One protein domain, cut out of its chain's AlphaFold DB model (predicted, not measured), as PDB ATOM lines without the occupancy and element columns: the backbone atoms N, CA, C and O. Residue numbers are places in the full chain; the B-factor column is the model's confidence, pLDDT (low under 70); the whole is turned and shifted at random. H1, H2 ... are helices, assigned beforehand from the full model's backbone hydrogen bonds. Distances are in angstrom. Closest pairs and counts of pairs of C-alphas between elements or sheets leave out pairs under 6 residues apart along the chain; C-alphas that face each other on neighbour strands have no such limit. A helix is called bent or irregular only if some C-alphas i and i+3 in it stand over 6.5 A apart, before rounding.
ATOM      1  N   ASP A  70     -32.544  25.830  -3.635       88.50
ATOM      2  CA  ASP A  70     -31.457  25.393  -2.749       88.50
ATOM      3  C   ASP A  70     -30.761  24.109  -3.235       88.50
ATOM      4  O   ASP A  70     -29.623  23.833  -2.858       88.50
ATOM      5  N   LEU A  71     -31.432  23.321  -4.086       87.19
ATOM      6  CA  LEU A  71     -30.896  22.084  -4.663       87.19
ATOM      7  C   LEU A  71     -30.081  22.322  -5.939       87.19
ATOM      8  O   LEU A  71     -29.488  21.384  -6.472       87.19
ATOM      9  N   LYS A  72     -30.023  23.564  -6.436       83.38
ATOM     10  CA  LYS A  72     -29.227  23.925  -7.618       83.38
ATOM     11  C   LYS A  72     -27.717  23.865  -7.353       83.38
ATOM     12  O   LYS A  72     -26.929  23.828  -8.294       83.38
ATOM     13  N   GLU A  73     -27.306  23.858  -6.085       83.25
ATOM     14  CA  GLU A  73     -25.914  23.643  -5.697       83.25
ATOM     15  C   GLU A  73     -25.453  22.230  -6.084       83.25
ATOM     16  O   GLU A  73     -26.099  21.230  -5.754       83.25
ATOM     17  N   SER A  74     -24.316  22.157  -6.781       64.69
ATOM     18  CA  SER A  74     -23.674  20.900  -7.175       64.69
ATOM     19  C   SER A  74     -23.406  20.048  -5.930       64.69
ATOM     20  O   SER A  74     -22.626  20.448  -5.070       64.69
ATOM     21  N   GLY A  75     -24.073  18.896  -5.823       76.38
ATOM     22  CA  GLY A  75     -23.952  17.948  -4.708       76.38
ATOM     23  C   GLY A  75     -25.274  17.667  -3.989       76.38
ATOM     24  O   GLY A  75     -25.625  16.506  -3.810       76.38
ATOM     25  N   LYS A  76     -26.065  18.698  -3.656       84.38
ATOM     26  CA  LYS A  76     -27.366  18.507  -2.975       84.38
ATOM     27  C   LYS A  76     -28.399  17.851  -3.883       84.38
ATOM     28  O   LYS A  76     -29.166  17.001  -3.447       84.38
ATOM     29  N   SER A  77     -28.419  18.249  -5.153       82.88
ATOM     30  CA  SER A  77     -29.268  17.617  -6.166       82.88
ATOM     31  C   SER A  77     -28.905  16.151  -6.367       82.88
ATOM     32  O   SER A  77     -29.794  15.307  -6.380       82.88
ATOM     33  N   GLU A  78     -27.616  15.836  -6.481       86.50
ATOM     34  CA  GLU A  78     -27.139  14.465  -6.681       86.50
ATOM     35  C   GLU A  78     -27.487  13.556  -5.496       86.50
ATOM     36  O   GLU A  78     -28.003  12.459  -5.702       86.50
ATOM     37  N   GLU A  79     -27.305  14.039  -4.263       89.06
ATOM     38  CA  GLU A  79     -27.735  13.333  -3.050       89.06
ATOM     39  C   GLU A  79     -29.248  13.062  -3.070       89.06
ATOM     40  O   GLU A  79     -29.682  11.924  -2.900       89.06
ATOM     41  N   VAL A  80     -30.059  14.079  -3.375       88.00
ATOM     42  CA  VAL A  80     -31.518  13.941  -3.458       88.00
ATOM     43  C   VAL A  80     -31.946  12.930  -4.527       88.00
ATOM     44  O   VAL A  80     -32.801  12.084  -4.263       88.00
ATOM     45  N   PHE A  81     -31.369  12.982  -5.729       88.56
ATOM     46  CA  PHE A  81     -31.706  12.037  -6.796       88.56
ATOM     47  C   PHE A  81     -31.235  10.613  -6.478       88.56
ATOM     48  O   PHE A  81     -31.938   9.655  -6.807       88.56
ATOM     49  N   SER A  82     -30.098  10.464  -5.796       90.69
ATOM     50  CA  SER A  82     -29.621   9.174  -5.291       90.69
ATOM     51  C   SER A  82     -30.609   8.570  -4.287       90.69
ATOM     52  O   SER A  82     -30.987   7.406  -4.403       90.69
ATOM     53  N   GLU A  83     -31.127   9.375  -3.362       91.62
ATOM     54  CA  GLU A  83     -32.106   8.924  -2.367       91.62
ATOM     55  C   GLU A  83     -33.454   8.554  -2.969       91.62
ATOM     56  O   GLU A  83     -34.044   7.549  -2.574       91.62
ATOM     57  N   ILE A  84     -33.936   9.337  -3.938       91.56
ATOM     58  CA  ILE A  84     -35.147   9.002  -4.694       91.56
ATOM     59  C   ILE A  84     -34.952   7.675  -5.433       91.56
ATOM     60  O   ILE A  84     -35.830   6.814  -5.389       91.56
ATOM     61  N   THR A  85     -33.793   7.484  -6.069       92.12
ATOM     62  CA  THR A  85     -33.464   6.244  -6.786       92.12
ATOM     63  C   THR A  85     -33.437   5.053  -5.833       92.12
ATOM     64  O   THR A  85     -34.068   4.037  -6.112       92.12
ATOM     65  N   GLN A  86     -32.771   5.186  -4.684       92.06
ATOM     66  CA  GLN A  86     -32.721   4.131  -3.675       92.06
ATOM     67  C   GLN A  86     -34.117   3.800  -3.140       92.06
ATOM     68  O   GLN A  86     -34.468   2.631  -3.044       92.06
ATOM     69  N   TYR A  87     -34.941   4.814  -2.864       93.31
ATOM     70  CA  TYR A  87     -36.319   4.613  -2.419       93.31
ATOM     71  C   TYR A  87     -37.156   3.823  -3.438       93.31
ATOM     72  O   TYR A  87     -37.899   2.916  -3.058       93.31
ATOM     73  N   LEU A  88     -37.029   4.130  -4.732       92.31
ATOM     74  CA  LEU A  88     -37.727   3.398  -5.792       92.31
ATOM     75  C   LEU A  88     -37.238   1.946  -5.895       92.31
ATOM     76  O   LEU A  88     -38.063   1.038  -5.980       92.31
ATOM     77  N   ILE A  89     -35.924   1.717  -5.812       93.50
ATOM     78  CA  ILE A  89     -35.341   0.366  -5.793       93.50
ATOM     79  C   ILE A  89     -35.869  -0.432  -4.595       93.50
ATOM     80  O   ILE A  89     -36.340  -1.554  -4.767       93.50
ATOM     81  N   ASP A  90     -35.860   0.158  -3.397       91.44
ATOM     82  CA  ASP A  90     -36.349  -0.479  -2.168       91.44
ATOM     83  C   ASP A  90     -37.853  -0.797  -2.239       91.44
ATOM     84  O   ASP A  90     -38.327  -1.748  -1.616       91.44
ATOM     85  N   THR A  91     -38.607  -0.016  -3.018       92.25
ATOM     86  CA  THR A  91     -40.043  -0.224  -3.267       92.25
ATOM     87  C   THR A  91     -40.304  -1.288  -4.347       92.25
ATOM     88  O   THR A  91     -41.433  -1.758  -4.482       92.25
ATOM     89  N   GLY A  92     -39.272  -1.718  -5.083       91.75
ATOM     90  CA  GLY A  92     -39.345  -2.789  -6.079       91.75
ATOM     91  C   GLY A  92     -39.419  -2.326  -7.536       91.75
ATOM     92  O   GLY A  92     -39.723  -3.145  -8.400       91.75
ATOM     93  N   PHE A  93     -39.144  -1.050  -7.826       92.75
ATOM     94  CA  PHE A  93     -39.062  -0.564  -9.205       92.75
ATOM     95  C   PHE A  93     -37.797  -1.080  -9.899       92.75
ATOM     96  O   PHE A  93     -36.704  -1.096  -9.325       92.75
ATOM     97  N   SER A  94     -37.942  -1.460 -11.166       92.75
ATOM     98  CA  SER A  94     -36.826  -1.806 -12.042       92.75
ATOM     99  C   SER A  94     -36.045  -0.567 -12.484       92.75
ATOM    100  O   SER A  94     -36.522   0.570 -12.430       92.75
ATOM    101  N   LYS A  95     -34.818  -0.778 -12.967       86.94
ATOM    102  CA  LYS A  95     -33.966   0.310 -13.455       86.94
ATOM    103  C   LYS A  95     -34.586   1.006 -14.670       86.94
ATOM    104  O   LYS A  95     -34.471   2.222 -14.801       86.94
ATOM    105  N   GLU A  96     -35.242   0.240 -15.530       84.88
ATOM    106  CA  GLU A  96     -35.911   0.713 -16.738       84.88
ATOM    107  C   GLU A  96     -37.091   1.631 -16.390       84.88
ATOM    108  O   GLU A  96     -37.238   2.696 -16.989       84.88
ATOM    109  N   GLU A  97     -37.881   1.277 -15.371       85.62
ATOM    110  CA  GLU A  97     -38.979   2.119 -14.885       85.62
ATOM    111  C   GLU A  97     -38.463   3.431 -14.295       85.62
ATOM    112  O   GLU A  97     -39.008   4.487 -14.599       85.62
ATOM    113  N   ILE A  98     -37.379   3.385 -13.511       89.31
ATOM    114  CA  ILE A  98     -36.768   4.585 -12.922       89.31
ATOM    115  C   ILE A  98     -36.253   5.525 -14.020       89.31
ATOM    116  O   ILE A  98     -36.475   6.733 -13.953       89.31
ATOM    117  N   GLN A  99     -35.599   4.988 -15.055       82.88
ATOM    118  CA  GLN A  99     -35.098   5.780 -16.187       82.88
ATOM    119  C   GLN A  99     -36.214   6.404 -17.034       82.88
ATOM    120  O   GLN A  99     -35.993   7.441 -17.660       82.88
ATOM    121  N   GLY A 100     -37.404   5.800 -17.044       84.31
ATOM    122  CA  GLY A 100     -38.582   6.339 -17.724       84.31
ATOM    123  C   GLY A 100     -39.242   7.522 -17.005       84.31
ATOM    124  O   GLY A 100     -40.092   8.191 -17.594       84.31
ATOM    125  N   ILE A 101     -38.876   7.812 -15.751       87.12
ATOM    126  CA  ILE A 101     -39.464   8.919 -14.989       87.12
ATOM    127  C   ILE A 101     -38.838  10.242 -15.440       87.12
ATOM    128  O   ILE A 101     -37.755  10.628 -15.008       87.12
ATOM    129  N   SER A 102     -39.563  10.973 -16.284       85.56
ATOM    130  CA  SER A 102     -39.167  12.298 -16.782       85.56
ATOM    131  C   SER A 102     -40.118  13.425 -16.372       85.56
ATOM    132  O   SER A 102     -39.791  14.600 -16.544       85.56
ATOM    133  N   ASP A 103     -41.280  13.105 -15.798       89.56
ATOM    134  CA  ASP A 103     -42.275  14.093 -15.378       89.56
ATOM    135  C   ASP A 103     -41.912  14.705 -14.016       89.56
ATOM    136  O   ASP A 103     -41.847  14.016 -12.992       89.56
ATOM    137  N   PHE A 104     -41.742  16.029 -13.992       90.75
ATOM    138  CA  PHE A 104     -41.479  16.796 -12.776       90.75
ATOM    139  C   PHE A 104     -42.478  16.510 -11.648       90.75
ATOM    140  O   PHE A 104     -42.073  16.451 -10.493       90.75
ATOM    141  N   ARG A 105     -43.764  16.308 -11.950       92.38
ATOM    142  CA  ARG A 105     -44.802  16.062 -10.935       92.38
ATOM    143  C   ARG A 105     -44.533  14.776 -10.161       92.38
ATOM    144  O   ARG A 105     -44.766  14.725  -8.958       92.38
ATOM    145  N   ILE A 106     -44.030  13.753 -10.850       92.94
ATOM    146  CA  ILE A 106     -43.673  12.474 -10.234       92.94
ATOM    147  C   ILE A 106     -42.448  12.677  -9.342       92.94
ATOM    148  O   ILE A 106     -42.478  12.318  -8.168       92.94
ATOM    149  N   ILE A 107     -41.407  13.327  -9.871       90.94
ATOM    150  CA  ILE A 107     -40.174  13.630  -9.130       90.94
ATOM    151  C   ILE A 107     -40.474  14.467  -7.876       90.94
ATOM    152  O   ILE A 107     -39.927  14.204  -6.810       90.94
ATOM    153  N   ASP A 108     -41.375  15.441  -7.982       93.62
ATOM    154  CA  ASP A 108     -41.803  16.312  -6.889       93.62
ATOM    155  C   ASP A 108     -42.474  15.533  -5.747       93.62
ATOM    156  O   ASP A 108     -42.140  15.716  -4.575       93.62
ATOM    157  N   VAL A 109     -43.391  14.620  -6.083       94.94
ATOM    158  CA  VAL A 109     -44.053  13.754  -5.097       94.94
ATOM    159  C   VAL A 109     -43.052  12.804  -4.442       94.94
ATOM    160  O   VAL A 109     -43.070  12.644  -3.219       94.94
ATOM    161  N   LEU A 110     -42.156  12.201  -5.229       93.69
ATOM    162  CA  LEU A 110     -41.116  11.307  -4.717       93.69
ATOM    163  C   LEU A 110     -40.173  12.035  -3.763       93.69
ATOM    164  O   LEU A 110     -39.912  11.548  -2.664       93.69
ATOM    165  N   TYR A 111     -39.722  13.229  -4.144       93.50
ATOM    166  CA  TYR A 111     -38.890  14.069  -3.297       93.50
ATOM    167  C   TYR A 111     -39.572  14.355  -1.955       93.50
ATOM    168  O   TYR A 111     -38.993  14.104  -0.899       93.50
ATOM    169  N   GLN A 112     -40.823  14.822  -1.978       94.06
ATOM    170  CA  GLN A 112     -41.577  15.107  -0.756       94.06
ATOM    171  C   GLN A 112     -41.748  13.862   0.122       94.06
ATOM    172  O   GLN A 112     -41.621  13.954   1.343       94.06
ATOM    173  N   ASN A 113     -41.986  12.696  -0.483       94.69
ATOM    174  CA  ASN A 113     -42.107  11.439   0.246       94.69
ATOM    175  C   ASN A 113     -40.792  11.054   0.943       94.69
ATOM    176  O   ASN A 113     -40.791  10.784   2.145       94.69
ATOM    177  N   VAL A 114     -39.669  11.109   0.222       93.19
ATOM    178  CA  VAL A 114     -38.333  10.828   0.772       93.19
ATOM    179  C   VAL A 114     -38.011  11.775   1.931       93.19
ATOM    180  O   VAL A 114     -37.581  11.322   2.996       93.19
ATOM    181  N   GLN A 115     -38.279  13.075   1.776       92.06
ATOM    182  CA  GLN A 115     -38.056  14.048   2.848       92.06
ATOM    183  C   GLN A 115     -38.955  13.792   4.064       92.06
ATOM    184  O   GLN A 115     -38.486  13.861   5.202       92.06
ATOM    185  N   ALA A 116     -40.223  13.433   3.851       92.69
ATOM    186  CA  ALA A 116     -41.136  13.086   4.936       92.69
ATOM    187  C   ALA A 116     -40.666  11.838   5.701       92.69
ATOM    188  O   ALA A 116     -40.645  11.843   6.934       92.69
ATOM    189  N   GLN A 117     -40.215  10.796   4.997       90.62
ATOM    190  CA  GLN A 117     -39.669   9.594   5.630       90.62
ATOM    191  C   GLN A 117     -38.394   9.886   6.425       90.62
ATOM    192  O   GLN A 117     -38.227   9.387   7.541       90.62
ATOM    193  N   LYS A 118     -37.496  10.715   5.885       89.12
ATOM    194  CA  LYS A 118     -36.297  11.168   6.602       89.12
ATOM    195  C   LYS A 118     -36.647  11.943   7.867       89.12
ATOM    196  O   LYS A 118     -36.100  11.654   8.935       89.12
ATOM    197  N   ALA A 119     -37.573  12.894   7.771       87.81
ATOM    198  CA  ALA A 119     -38.065  13.629   8.928       87.81
ATOM    199  C   ALA A 119     -38.625  12.656   9.978       87.81
ATOM    200  O   ALA A 119     -38.221  12.690  11.135       87.81
ATOM    201  N   GLN A 120     -39.452  11.694   9.569       88.50
ATOM    202  CA  GLN A 120     -40.027  10.711  10.486       88.50
ATOM    203  C   GLN A 120     -38.974   9.842  11.193       88.50
ATOM    204  O   GLN A 120     -39.085   9.606  12.395       88.50
ATOM    205  N   LYS A 121     -37.920   9.418  10.484       85.81
ATOM    206  CA  LYS A 121     -36.800   8.654  11.062       85.81
ATOM    207  C   LYS A 121     -35.931   9.484  12.015       85.81
ATOM    208  O   LYS A 121     -35.329   8.928  12.929       85.81
ATOM    209  N   THR A 122     -35.853  10.798  11.818       81.19
ATOM    210  CA  THR A 122     -35.001  11.691  12.627       81.19
ATOM    211  C   THR A 122     -35.691  12.220  13.885       81.19
ATOM    212  O   THR A 122     -34.999  12.524  14.858       81.19
ATOM    213  N   ILE A 123     -37.028  12.269  13.920       78.69
ATOM    214  CA  ILE A 123     -37.811  12.734  15.081       78.69
ATOM    215  C   ILE A 123     -37.395  12.052  16.402       78.69
ATOM    216  O   ILE A 123     -37.109  12.780  17.356       78.69
ATOM    217  N   PRO A 124     -37.285  10.709  16.503       78.44
ATOM    218  CA  PRO A 124     -36.922  10.054  17.764       78.44
ATOM    219  C   PRO A 124     -35.542  10.473  18.280       78.44
ATOM    220  O   PRO A 124     -35.388  10.798  19.456       78.44
ATOM    221  N   ALA A 125     -34.552  10.552  17.387       75.25
ATOM    222  CA  ALA A 125     -33.187  10.940  17.737       75.25
ATOM    223  C   ALA A 125     -33.095  12.405  18.196       75.25
ATOM    224  O   ALA A 125     -32.286  12.743  19.061       75.25
ATOM    225  N   VAL A 126     -33.923  13.292  17.633       73.44
ATOM    226  CA  VAL A 126     -34.002  14.695  18.064       73.44
ATOM    227  C   VAL A 126     -34.650  14.802  19.445       73.44
ATOM    228  O   VAL A 126     -34.112  15.500  20.304       73.44
ATOM    229  N   VAL A 127     -35.746  14.079  19.691       76.25
ATOM    230  CA  VAL A 127     -36.417  14.042  21.004       76.25
ATOM    231  C   VAL A 127     -35.474  13.518  22.087       76.25
ATOM    232  O   VAL A 127     -35.379  14.104  23.164       76.25
ATOM    233  N   GLU A 128     -34.715  12.464  21.796       74.31
ATOM    234  CA  GLU A 128     -33.743  11.907  22.736       74.31
ATOM    235  C   GLU A 128     -32.615  12.903  23.054       74.31
ATOM    236  O   GLU A 128     -32.307  13.147  24.222       74.31
ATOM    237  N   LYS A 129     -32.069  13.581  22.035       73.25
ATOM    238  CA  LYS A 129     -31.071  14.650  22.221       73.25
ATOM    239  C   LYS A 129     -31.615  15.854  22.996       73.25
ATOM    240  O   LYS A 129     -30.858  16.492  23.728       73.25
ATOM    241  N   MET A 130     -32.898  16.186  22.844       70.62
ATOM    242  CA  MET A 130     -33.550  17.250  23.616       70.62
ATOM    243  C   MET A 130     -33.729  16.859  25.084       70.62
ATOM    244  O   MET A 130     -33.437  17.674  25.954       70.62
ATOM    245  N   ASN A 131     -34.131  15.617  25.362       72.56
ATOM    246  CA  ASN A 131     -34.289  15.111  26.729       72.56
ATOM    247  C   ASN A 131     -32.951  14.994  27.479       72.56
ATOM    248  O   ASN A 131     -32.915  15.140  28.697       72.56
ATOM    249  N   GLN A 132     -31.849  14.750  26.763       71.31
ATOM    250  CA  GLN A 132     -30.507  14.658  27.348       71.31
ATOM    251  C   GLN A 132     -29.847  16.021  27.607       71.31
ATOM    252  O   GLN A 132     -28.878  16.093  28.367       71.31
ATOM    253  N   LYS A 133     -30.331  17.116  27.003       65.25
ATOM    254  CA  LYS A 133     -29.797  18.449  27.302       65.25
ATOM    255  C   LYS A 133     -30.305  18.907  28.676       65.25
ATOM    256  O   LYS A 133     -31.517  19.020  28.859       65.25
TER     257      LYS A 133
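What this domain is: This is residues 70 to 133 of the 173 residues of an uncharacterized protein of Neorhizobium alkalisoli (UniProt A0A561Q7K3). Two helices cross almost at right angles, H1 and the first arm of a longer bent helix, H3a, and the far part of that long helix sticks out as an arm with nothing beside it. At one side of the crossing the chain leaves H1, passes through the very short helix H2 and turns back to begin H3a. The printed part has 64 residues with three named helices, H1, H2 and H3 in that order along the chain, and no named strand; its class is all helix. It is loose, with a radius of gyration of the C-alphas of 14.7 A, and its elongated outline spans 47 by 29 by 18 A, the length being made by the free arm, residues 116 to 133.

Where its parts are: Start at Asp 70, whose C-alpha stands at (-31.457, 25.393, -2.749), and read on through residues 70 to 75, which come before the first named helix. Find C-alpha 76 at (-27.366, 18.507, -2.975); from there H1 runs through residues 76 to 91, 22.6 A from first to last C-alpha, and y falls to -0.224 at C-alpha 91. A tight link of 3 residues leads to H2, residues 95 to 99, a helix of 5 residues. After another tight link, of 4 residues, look for C-alpha 104 at (-41.479, 16.796, -12.776), where H3 begins. By its hydrogen bonds H3 was assigned as one helix, residues 104 to 132, but it is bent: C-alphas 121 and 124 are 6.8 A apart. Read it as two arms, H3a with residues 104 to 121, 25.6 A long, and H3b with residues 124 to 132, 12.4 A long; residues 122 and 123 belong to neither. H3b ends at C-alpha 132, at (-30.507, 14.658, 27.348), and Lys 133 follows as the last printed residue.

How they stand to each other: Look first at H1 and H3a, which touch with 6 pairs of C-alphas within 8 A. Their closest C-alphas are those of Ile 84 and Leu 110, 6.4 A apart. The two lines stand about perpendicular, at 84 degrees, and the centres are 9.7 A apart. H1 touches H3a with residues 80 to 87 alone, and H3a touches H1 with residues 110 to 114 alone. Next, go to H2: H1 and H2 only just touch, with 3 pairs of C-alphas within 8 A, the closest being those of Thr 85 and Ile 98 at 7.2 A. H1 touches H2 with residues 85 to 89 alone. H2 and H3a are apart, though they follow each other in the chain. Farther along, H3a and H3b stand at a steep tilt of 36 degrees, only just past shallow. H3b is apart from both H1 and H2. In the backbones of H1, H2, H3a and H3b, every O i to N i+4 pair is within hydrogen-bond range.

The domain as a whole: The two C-alphas farthest apart are those of Glu 96 and Lys 133, 47.9 A, while those of Asp 70 and Lys 133 are 30.9 A apart. Three stretches stand free: residues 72 to 78, of which 76 to 78 belong to H1; residues 100 to 106, of which 104 to 106 belong to H3; and residues 116 to 133, of which 116 to 132 belong to H3. Without them the body has 32 residues, spans 29 by 15 by 14 A and has a radius of gyration of 9.4 A. The printed part has no cut, and neither link is long. The mean pLDDT of the printed part is 86.2; look at residues 74 and 133 for the two values under 70. The mean pLDDT is 92 in H3a and 74 in H3b.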